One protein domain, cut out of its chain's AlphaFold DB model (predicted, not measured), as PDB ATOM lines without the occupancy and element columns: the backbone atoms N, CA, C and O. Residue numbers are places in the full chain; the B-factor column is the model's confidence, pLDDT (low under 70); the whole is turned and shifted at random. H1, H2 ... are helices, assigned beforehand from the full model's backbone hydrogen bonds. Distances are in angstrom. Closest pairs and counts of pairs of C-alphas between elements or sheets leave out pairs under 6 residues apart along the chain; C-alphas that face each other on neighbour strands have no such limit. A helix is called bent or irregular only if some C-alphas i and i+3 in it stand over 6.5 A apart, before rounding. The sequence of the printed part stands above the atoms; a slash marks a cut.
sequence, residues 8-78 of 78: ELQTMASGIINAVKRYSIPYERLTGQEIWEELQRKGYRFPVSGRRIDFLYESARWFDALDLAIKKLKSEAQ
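What this domain is: This is residues 8 to 78 of the 78 residues of an uncharacterized protein of Nitrososphaera gargensis (strain Ga9.2) (UniProt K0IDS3). One long helix, H3, makes the long axis, and H1 crosses it near its middle as an X; the shorter H2 is set crosswise to both, and the three helix centres make a triangle. The first turns of H3 stick out beyond this body: residues 51 to 57, of which 52 to 57 belong to H3, stand free. The printed part has 71 residues with three named helices, in the order H1, H2, H3, and no named strand; its class is all helix. It is compact, with a radius of gyration of the C-alphas of 12.0 A, yet elongated in outline, spanning 39 by 23 by 18 A.

How they stand to each other: Begin with H3, residues 52 to 76, which has a kink of 26 degrees near residue 59. It is irregular: C-alphas 53 and 56 are 7.5 A apart, and its line is a rough one. Look next at H1, residues 8 to 22, which touches H3 with 18 pairs of C-alphas within 8 A; the closest are those of Ala 13 and Ala 65, 4.5 A apart. These two run the same way at a steep tilt of 60 degrees. H2, residues 32 to 41, touches H3 at residues 66 to 70 of H3 alone; the closest C-alphas, those of Gly 32 and Asp 67, are 6.7 A apart. H2 and H3 are about perpendicular at 71 degrees, only just more than steep. H1 and H2 only just touch, with 3 pairs of C-alphas within 8 A, through residues 19 to 20 of H1 alone; the closest are those of Val 20 and Leu 39, 7.1 A apart. They run the same way at a steep tilt of 66 degrees. The helix packing is mostly crossed, with no pair of helices at a shallow tilt. In H1 and H2 every O i to N i+4 pair is within hydrogen-bond range; in H3 it is 19 of 21.

Where its parts are: Find C-alpha 52 at (168.414, 224.121, 190.363); from there H3 runs 36.3 A to C-alpha 76 at (160.017, 191.309, 203.553). H1 begins at C-alpha 8, at (164.158, 211.759, 204.883), and measures 21.0 A to C-alpha 22. H2 measures 14.2 A from C-alpha 32 to C-alpha 41.

The domain as a whole: The two C-alphas farthest apart are those of Arg 52 and Gln 78, at 40.6 A. The printed part has no cut and ends at residue 78, the chain's last. Both links, H1 to H2 with 9 residues and H2 to H3 with 10, are short but not tight. The mean pLDDT of the printed part is 86.0; look for values under 70 at residues 49 to 56, of which 52 to 56 belong to H3, and at residue 78.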
ATOM      1  N   GLU A   8     164.589 211.322 206.205       85.38
ATOM      2  CA  GLU A   8     164.158 211.759 204.883       85.38
ATOM      3  C   GLU A   8     164.362 210.636 203.863       85.38
ATOM      4  O   GLU A   8     163.437 210.310 203.117       85.38
ATOM      5  N   LEU A   9     165.510 209.953 203.907       87.19
ATOM      6  CA  LEU A   9     165.782 208.784 203.065       87.19
ATOM      7  C   LEU A   9     164.770 207.658 203.317       87.19
ATOM      8  O   LEU A   9     164.244 207.055 202.380       87.19
ATOM      9  N   GLN A  10     164.441 207.409 204.587       89.50
ATOM     10  CA  GLN A  10     163.419 206.441 204.995       89.50
ATOM     11  C   GLN A  10     162.030 206.814 204.460       89.50
ATOM     12  O   GLN A  10     161.276 205.946 204.002       89.50
ATOM     13  N   THR A  11     161.700 208.107 204.463       90.88
ATOM     14  CA  THR A  11     160.441 208.632 203.915       90.88
ATOM     15  C   THR A  11     160.378 208.440 202.399       90.88
ATOM     16  O   THR A  11     159.388 207.917 201.880       90.88
ATOM     17  N   MET A  12     161.453 208.788 201.685       91.56
ATOM     18  CA  MET A  12     161.576 208.594 200.238       91.56
ATOM     19  C   MET A  12     161.460 207.111 199.863       91.56
ATOM     20  O   MET A  12     160.654 206.752 199.001       91.56
ATOM     21  N   ALA A  13     162.192 206.236 200.560       92.88
ATOM     22  CA  ALA A  13     162.158 204.793 200.342       92.88
ATOM     23  C   ALA A  13     160.753 204.222 200.577       92.88
ATOM     24  O   ALA A  13     160.258 203.442 199.769       92.88
ATOM     25  N   SER A  14     160.060 204.663 201.628       93.81
ATOM     26  CA  SER A  14     158.673 204.257 201.902       93.81
ATOM     27  C   SER A  14     157.721 204.664 200.771       93.81
ATOM     28  O   SER A  14     156.861 203.879 200.363       93.81
ATOM     29  N   GLY A  15     157.899 205.863 200.207       93.62
ATOM     30  CA  GLY A  15     157.163 206.316 199.025       93.62
ATOM     31  C   GLY A  15     157.389 205.421 197.803       93.62
ATOM     32  O   GLY A  15     156.427 205.065 197.117       93.62
ATOM     33  N   ILE A  16     158.637 205.012 197.565       94.88
ATOM     34  CA  ILE A  16     159.010 204.102 196.475       94.88
ATOM     35  C   ILE A  16     158.429 202.703 196.700       94.88
ATOM     36  O   ILE A  16     157.836 202.149 195.779       94.88
ATOM     37  N   ILE A  17     158.521 202.146 197.913       95.38
ATOM     38  CA  ILE A  17     157.929 200.841 198.267       95.38
ATOM     39  C   ILE A  17     156.432 200.837 197.955       95.38
ATOM     40  O   ILE A  17     155.930 199.931 197.286       95.38
ATOM     41  N   ASN A  18     155.721 201.877 198.397       95.44
ATOM     42  CA  ASN A  18     154.292 202.020 198.140       95.44
ATOM     43  C   ASN A  18     153.990 202.098 196.641       95.44
ATOM     44  O   ASN A  18     153.027 201.485 196.182       95.44
ATOM     45  N   ALA A  19     154.811 202.809 195.867       94.88
ATOM     46  CA  ALA A  19     154.660 202.896 194.420       94.88
ATOM     47  C   ALA A  19     154.924 201.551 193.727       94.88
ATOM     48  O   ALA A  19     154.102 201.111 192.927       94.88
ATOM     49  N   VAL A  20     156.009 200.855 194.076       95.19
ATOM     50  CA  VAL A  20     156.351 199.523 193.551       95.19
ATOM     51  C   VAL A  20     155.218 198.530 193.807       95.19
ATOM     52  O   VAL A  20     154.769 197.866 192.870       95.19
ATOM     53  N   LYS A  21     154.688 198.490 195.038       94.12
ATOM     54  CA  LYS A  21     153.540 197.648 195.409       94.12
ATOM     55  C   LYS A  21     152.278 198.056 194.637       94.12
ATOM     56  O   LYS A  21     151.646 197.213 194.004       94.12
ATOM     57  N   ARG A  22     151.939 199.352 194.610       95.56
ATOM     58  CA  ARG A  22     150.754 199.890 193.911       95.56
ATOM     59  C   ARG A  22     150.761 199.588 192.414       95.56
ATOM     60  O   ARG A  22     149.715 199.272 191.854       95.56
ATOM     61  N   TYR A  23     151.914 199.707 191.765       95.38
ATOM     62  CA  TYR A  23     152.061 199.467 190.330       95.38
ATOM     63  C   TYR A  23     152.356 198.005 189.986       95.38
ATOM     64  O   TYR A  23     152.480 197.690 188.802       95.38
ATOM     65  N   SER A  24     152.438 197.123 190.992       94.38
ATOM     66  CA  SER A  24     152.784 195.707 190.824       94.38
ATOM     67  C   SER A  24     154.077 195.523 190.018       94.38
ATOM     68  O   SER A  24     154.151 194.681 189.122       94.38
ATOM     69  N   ILE A  25     155.089 196.354 190.297       93.69
ATOM     70  CA  ILE A  25     156.380 196.284 189.604       93.69
ATOM     71  C   ILE A  25     157.109 195.014 190.072       93.69
ATOM     72  O   ILE A  25     157.258 194.824 191.283       93.69
ATOM     73  N   PRO A  26     157.586 194.149 189.154       93.19
ATOM     74  CA  PRO A  26     158.247 192.891 189.499       93.19
ATOM     75  C   PRO A  26     159.695 193.126 189.966       93.19
ATOM     76  O   PRO A  26     160.653 192.740 189.300       93.19
ATOM     77  N   TYR A  27     159.854 193.763 191.129       92.12
ATOM     78  CA  TYR A  27     161.133 194.233 191.679       92.12
ATOM     79  C   TYR A  27     162.182 193.130 191.919       92.12
ATOM     80  O   TYR A  27     163.364 193.418 192.078       92.12
ATOM     81  N   GLU A  28     161.776 191.861 191.947       92.00
ATOM     82  CA  GLU A  28     162.674 190.706 192.084       92.00
ATOM     83  C   GLU A  28     163.439 190.393 190.791       92.00
ATOM     84  O   GLU A  28     164.532 189.833 190.840       92.00
ATOM     85  N   ARG A  29     162.856 190.741 189.637       92.19
ATOM     86  CA  ARG A  29     163.371 190.410 188.297       92.19
ATOM     87  C   ARG A  29     164.032 191.589 187.597       92.19
ATOM     88  O   ARG A  29     164.586 191.408 186.521       92.19
ATOM     89  N   LEU A  30     163.923 192.774 188.186       92.12
ATOM     90  CA  LEU A  30     164.383 194.025 187.613       92.12
ATOM     91  C   LEU A  30     165.579 194.561 188.399       92.12
ATOM     92  O   LEU A  30     165.673 194.427 189.622       92.12
ATOM     93  N   THR A  31     166.488 195.201 187.682       92.00
ATOM     94  CA  THR A  31     167.536 196.047 188.245       92.00
ATOM     95  C   THR A  31     166.936 197.323 188.841       92.00
ATOM     96  O   THR A  31     165.809 197.709 188.527       92.00
ATOM     97  N   GLY A  32     167.698 198.026 189.687       89.44
ATOM     98  CA  GLY A  32     167.265 199.323 190.218       89.44
ATOM     99  C   GLY A  32     166.913 200.314 189.102       89.44
ATOM    100  O   GLY A  32     165.866 200.951 189.151       89.44
ATOM    101  N   GLN A  33     167.719 200.376 188.042       91.00
ATOM    102  CA  GLN A  33     167.439 201.248 186.902       91.00
ATOM    103  C   GLN A  33     166.127 200.880 186.186       91.00
ATOM    104  O   GLN A  33     165.322 201.760 185.904       91.00
ATOM    105  N   GLU A  34     165.859 199.596 185.951       94.44
ATOM    106  CA  GLU A  34     164.600 199.173 185.321       94.44
ATOM    107  C   GLU A  34     163.382 199.476 186.207       94.44
ATOM    108  O   GLU A  34     162.333 199.879 185.710       94.44
ATOM    109  N   ILE A  35     163.511 199.338 187.532       93.81
ATOM    110  CA  ILE A  35     162.451 199.719 188.479       93.81
ATOM    111  C   ILE A  35     162.206 201.228 188.426       93.81
ATOM    112  O   ILE A  35     161.053 201.658 188.428       93.81
ATOM    113  N   TRP A  36     163.268 202.032 188.362       93.81
ATOM    114  CA  TRP A  36     163.173 203.482 188.203       93.81
ATOM    115  C   TRP A  36     162.406 203.865 186.934       93.81
ATOM    116  O   TRP A  36     161.449 204.641 186.992       93.81
ATOM    117  N   GLU A  37     162.794 203.295 185.795       93.25
ATOM    118  CA  GLU A  37     162.159 203.547 184.501       93.25
ATOM    119  C   GLU A  37     160.688 203.104 184.499       93.25
ATOM    120  O   GLU A  37     159.816 203.844 184.036       93.25
ATOM    121  N   GLU A  38     160.374 201.949 185.092       94.94
ATOM    122  CA  GLU A  38     158.995 201.483 185.251       94.94
ATOM    123  C   GLU A  38     158.164 202.405 186.147       94.94
ATOM    124  O   GLU A  38     157.030 202.736 185.798       94.94
ATOM    125  N   LEU A  39     158.718 202.880 187.267       94.38
ATOM    126  CA  LEU A  39     158.058 203.860 188.131       94.38
ATOM    127  C   LEU A  39     157.706 205.128 187.343       94.38
ATOM    128  O   LEU A  39     156.550 205.562 187.371       94.38
ATOM    129  N   GLN A  40     158.657 205.678 186.583       92.44
ATOM    130  CA  GLN A  40     158.411 206.848 185.735       92.44
ATOM    131  C   GLN A  40     157.350 206.566 184.663       92.44
ATOM    132  O   GLN A  40     156.417 207.354 184.494       92.44
ATOM    133  N   ARG A  41     157.427 205.413 183.986       94.50
ATOM    134  CA  ARG A  41     156.465 204.983 182.957       94.50
ATOM    135  C   ARG A  41     155.045 204.832 183.505       94.50
ATOM    136  O   ARG A  41     154.078 205.125 182.805       94.50
ATOM    137  N   LYS A  42     154.907 204.401 184.761       93.12
ATOM    138  CA  LYS A  42     153.627 204.271 185.480       93.12
ATOM    139  C   LYS A  42     153.131 205.591 186.086       93.12
ATOM    140  O   LYS A  42     152.070 205.618 186.712       93.12
ATOM    141  N   GLY A  43     153.860 206.688 185.873       91.56
ATOM    142  CA  GLY A  43     153.480 208.033 186.295       91.56
ATOM    143  C   GLY A  43     153.913 208.400 187.712       91.56
ATOM    144  O   GLY A  43     153.449 209.416 188.234       91.56
ATOM    145  N   TYR A  44     154.796 207.616 188.340       91.38
ATOM    146  CA  TYR A  44     155.438 208.032 189.580       91.38
ATOM    147  C   TYR A  44     156.326 209.243 189.303       91.38
ATOM    148  O   TYR A  44     157.155 209.241 188.392       91.38
ATOM    149  N   ARG A  45     156.146 210.291 190.101       87.56
ATOM    150  CA  ARG A  45     157.002 211.472 190.061       87.56
ATOM    151  C   ARG A  45     157.907 211.417 191.271       87.56
ATOM    152  O   ARG A  45     157.409 211.257 192.378       87.56
ATOM    153  N   PHE A  46     159.199 211.588 191.042       83.12
ATOM    154  CA  PHE A  46     160.190 211.806 192.084       83.12
ATOM    155  C   PHE A  46     160.185 213.308 192.402       83.12
ATOM    156  O   PHE A  46     160.685 214.084 191.582       83.12
ATOM    157  N   PRO A  47     159.516 213.765 193.482       76.88
ATOM    158  CA  PRO A  47     159.459 215.185 193.787       76.88
ATOM    159  C   PRO A  47     160.867 215.738 194.025       76.88
ATOM    160  O   PRO A  47     161.674 215.146 194.737       76.88
ATOM    161  N   VAL A  48     161.136 216.877 193.396       72.88
ATOM    162  CA  VAL A  48     162.364 217.666 193.538       72.88
ATOM    163  C   VAL A  48     162.003 218.985 194.216       72.88
ATOM    164  O   VAL A  48     160.968 219.575 193.893       72.88
ATOM    165  N   SER A  49     162.831 219.475 195.137       61.38
ATOM    166  CA  SER A  49     162.553 220.684 195.939       61.38
ATOM    167  C   SER A  49     162.646 221.983 195.122       61.38
ATOM    168  O   SER A  49     162.406 223.074 195.637       61.38
ATOM    169  N   GLY A  50     162.983 221.898 193.831       55.25
ATOM    170  CA  GLY A  50     162.874 222.997 192.868       55.25
ATOM    171  C   GLY A  50     164.046 223.985 192.848       55.25
ATOM    172  O   GLY A  50     164.044 224.904 192.026       55.25
ATOM    173  N   ARG A  51     165.080 223.814 193.680       57.56
ATOM    174  CA  ARG A  51     166.315 224.612 193.584       57.56
ATOM    175  C   ARG A  51     167.270 223.952 192.585       57.56
ATOM    176  O   ARG A  51     167.733 222.842 192.792       57.56
ATOM    177  N   ARG A  52     167.586 224.643 191.481       51.91
ATOM    178  CA  ARG A  52     168.414 224.121 190.363       51.91
ATOM    179  C   ARG A  52     169.784 223.549 190.768       51.91
ATOM    180  O   ARG A  52     170.294 222.703 190.044       51.91
ATOM    181  N   ILE A  53     170.376 224.017 191.869       51.97
ATOM    182  CA  ILE A  53     171.689 223.555 192.362       51.97
ATOM    183  C   ILE A  53     171.578 222.165 193.024       51.97
ATOM    184  O   ILE A  53     172.550 221.414 193.041       51.97
ATOM    185  N   ASP A  54     170.376 221.774 193.449       59.75
ATOM    186  CA  ASP A  54     170.130 220.538 194.193       59.75
ATOM    187  C   ASP A  54     169.747 219.356 193.289       59.75
ATOM    188  O   ASP A  54     169.657 218.235 193.764       59.75
ATOM    189  N   PHE A  55     169.591 219.543 191.973       60.00
ATOM    190  CA  PHE A  55     169.054 218.496 191.091       60.00
ATOM    191  C   PHE A  55     169.925 217.225 191.017       60.00
ATOM    192  O   PHE A  55     169.405 216.107 191.035       60.00
ATOM    193  N   LEU A  56     171.255 217.376 190.943       63.00
ATOM    194  CA  LEU A  56     172.182 216.235 190.927       63.00
ATOM    195  C   LEU A  56     172.216 215.517 192.281       63.00
ATOM    196  O   LEU A  56     172.209 214.288 192.326       63.00
ATOM    197  N   TYR A  57     172.203 216.282 193.375       70.12
ATOM    198  CA  TYR A  57     172.179 215.741 194.733       70.12
ATOM    199  C   TYR A  57     170.853 215.037 195.039       70.12
ATOM    200  O   TYR A  57     170.852 213.940 195.584       70.12
ATOM    201  N   GLU A  58     169.725 215.611 194.626       74.75
ATOM    202  CA  GLU A  58     168.396 215.013 194.765       74.75
ATOM    203  C   GLU A  58     168.267 213.729 193.945       74.75
ATOM    204  O   GLU A  58     167.739 212.742 194.448       74.75
ATOM    205  N   SER A  59     168.796 213.705 192.718       79.50
ATOM    206  CA  SER A  59     168.796 212.490 191.893       79.50
ATOM    207  C   SER A  59     169.578 211.359 192.567       79.50
ATOM    208  O   SER A  59     169.084 210.237 192.633       79.50
ATOM    209  N   ALA A  60     170.761 211.654 193.122       83.94
ATOM    210  CA  ALA A  60     171.550 210.673 193.868       83.94
ATOM    211  C   ALA A  60     170.788 210.138 195.093       83.94
ATOM    212  O   ALA A  60     170.668 208.926 195.257       83.94
ATOM    213  N   ARG A  61     170.167 211.023 195.885       86.00
ATOM    214  CA  ARG A  61     169.353 210.622 197.046       86.00
ATOM    215  C   ARG A  61     168.153 209.764 196.663       86.00
ATOM    216  O   ARG A  61     167.771 208.863 197.404       86.00
ATOM    217  N   TRP A  62     167.551 210.024 195.507       89.81
ATOM    218  CA  TRP A  62     166.461 209.210 194.989       89.81
ATOM    219  C   TRP A  62     166.920 207.806 194.568       89.81
ATOM    220  O   TRP A  62     166.181 206.846 194.797       89.81
ATOM    221  N   PHE A  63     168.134 207.662 194.028       89.44
ATOM    222  CA  PHE A  63     168.740 206.347 193.789       89.44
ATOM    223  C   PHE A  63     169.080 205.618 195.093       89.44
ATOM    224  O   PHE A  63     168.802 204.424 195.202       89.44
ATOM    225  N   ASP A  64     169.589 206.322 196.103       89.75
ATOM    226  CA  ASP A  64     169.846 205.734 197.423       89.75
ATOM    227  C   ASP A  64     168.541 205.250 198.082       89.75
ATOM    228  O   ASP A  64     168.461 204.134 198.601       89.75
ATOM    229  N   ALA A  65     167.480 206.060 198.006       92.19
ATOM    230  CA  ALA A  65     166.157 205.703 198.511       92.19
ATOM    231  C   ALA A  65     165.571 204.491 197.774       92.19
ATOM    232  O   ALA A  65     164.904 203.652 198.384       92.19
ATOM    233  N   LEU A  66     165.819 204.389 196.466       93.31
ATOM    234  CA  LEU A  66     165.412 203.249 195.654       93.31
ATOM    235  C   LEU A  66     166.146 201.972 196.065       93.31
ATOM    236  O   LEU A  66     165.503 200.939 196.244       93.31
ATOM    237  N   ASP A  67     167.465 202.032 196.243       92.12
ATOM    238  CA  ASP A  67     168.249 200.880 196.694       92.12
ATOM    239  C   ASP A  67     167.782 200.407 198.080       92.12
ATOM    240  O   ASP A  67     167.532 199.215 198.291       92.12
ATOM    241  N   LEU A  68     167.546 201.347 199.002       92.75
ATOM    242  CA  LEU A  68     166.979 201.054 200.316       92.75
ATOM    243  C   LEU A  68     165.584 200.413 200.216       92.75
ATOM    244  O   LEU A  68     165.305 199.428 200.904       92.75
ATOM    245  N   ALA A  69     164.714 200.933 199.346       93.44
ATOM    246  CA  ALA A  69     163.379 200.387 199.110       93.44
ATOM    247  C   ALA A  69     163.429 198.941 198.597       93.44
ATOM    248  O   ALA A  69     162.719 198.076 199.112       93.44
ATOM    249  N   ILE A  70     164.290 198.660 197.616       92.50
ATOM    250  CA  ILE A  70     164.455 197.322 197.034       92.50
ATOM    251  C   ILE A  70     165.010 196.344 198.073       92.50
ATOM    252  O   ILE A  70     164.512 195.222 198.177       92.50
ATOM    253  N   LYS A  71     166.009 196.755 198.866       91.31
ATOM    254  CA  LYS A  71     166.562 195.932 199.954       91.31
ATOM    255  C   LYS A  71     165.489 195.540 200.968       91.31
ATOM    256  O   LYS A  71     165.387 194.365 201.314       91.31
ATOM    257  N   LYS A  72     164.656 196.494 201.394       91.81
ATOM    258  CA  LYS A  72     163.538 196.232 202.313       91.81
ATOM    259  C   LYS A  72     162.501 195.288 201.713       91.81
ATOM    260  O   LYS A  72     162.145 194.312 202.357       91.81
ATOM    261  N   LEU A  73     162.080 195.529 200.471       91.69
ATOM    262  CA  LEU A  73     161.133 194.660 199.767       91.69
ATOM    263  C   LEU A  73     161.627 193.210 199.685       91.69
ATOM    264  O   LEU A  73     160.868 192.288 199.960       91.69
ATOM    265  N   LYS A  74     162.909 193.005 199.362       88.19
ATOM    266  CA  LYS A  74     163.515 191.666 199.316       88.19
ATOM    267  C   LYS A  74     163.615 191.014 200.696       88.19
ATOM    268  O   LYS A  74     163.461 189.804 200.790       88.19
ATOM    269  N   SER A  75     163.857 191.799 201.746       89.00
ATOM    270  CA  SER A  75     163.872 191.299 203.123       89.00
ATOM    271  C   SER A  75     162.477 190.958 203.656       89.00
ATOM    272  O   SER A  75     162.384 190.095 204.515       89.00
ATOM    273  N   GLU A  76     161.413 191.626 203.191       86.31
ATOM    274  CA  GLU A  76     160.017 191.309 203.553       86.31
ATOM    275  C   GLU A  76     159.501 190.026 202.874       86.31
ATOM    276  O   GLU A  76     158.528 189.438 203.338       86.31
ATOM    277  N   ALA A  77     160.110 189.622 201.755       74.50
ATOM    278  CA  ALA A  77     159.709 188.450 200.976       74.50
ATOM    279  C   ALA A  77     160.366 187.131 201.440       74.50
ATOM    280  O   ALA A  77     159.997 186.069 200.932       74.50
ATOM    281  N   GLN A  78     161.336 187.201 202.361       59.19
ATOM    282  CA  GLN A  78     161.998 186.055 203.007       59.19
ATOM    283  C   GLN A  78     161.363 185.744 204.361       59.19
ATOM    284  O   GLN A  78     161.256 184.536 204.668       59.19
TER     285      GLN A  78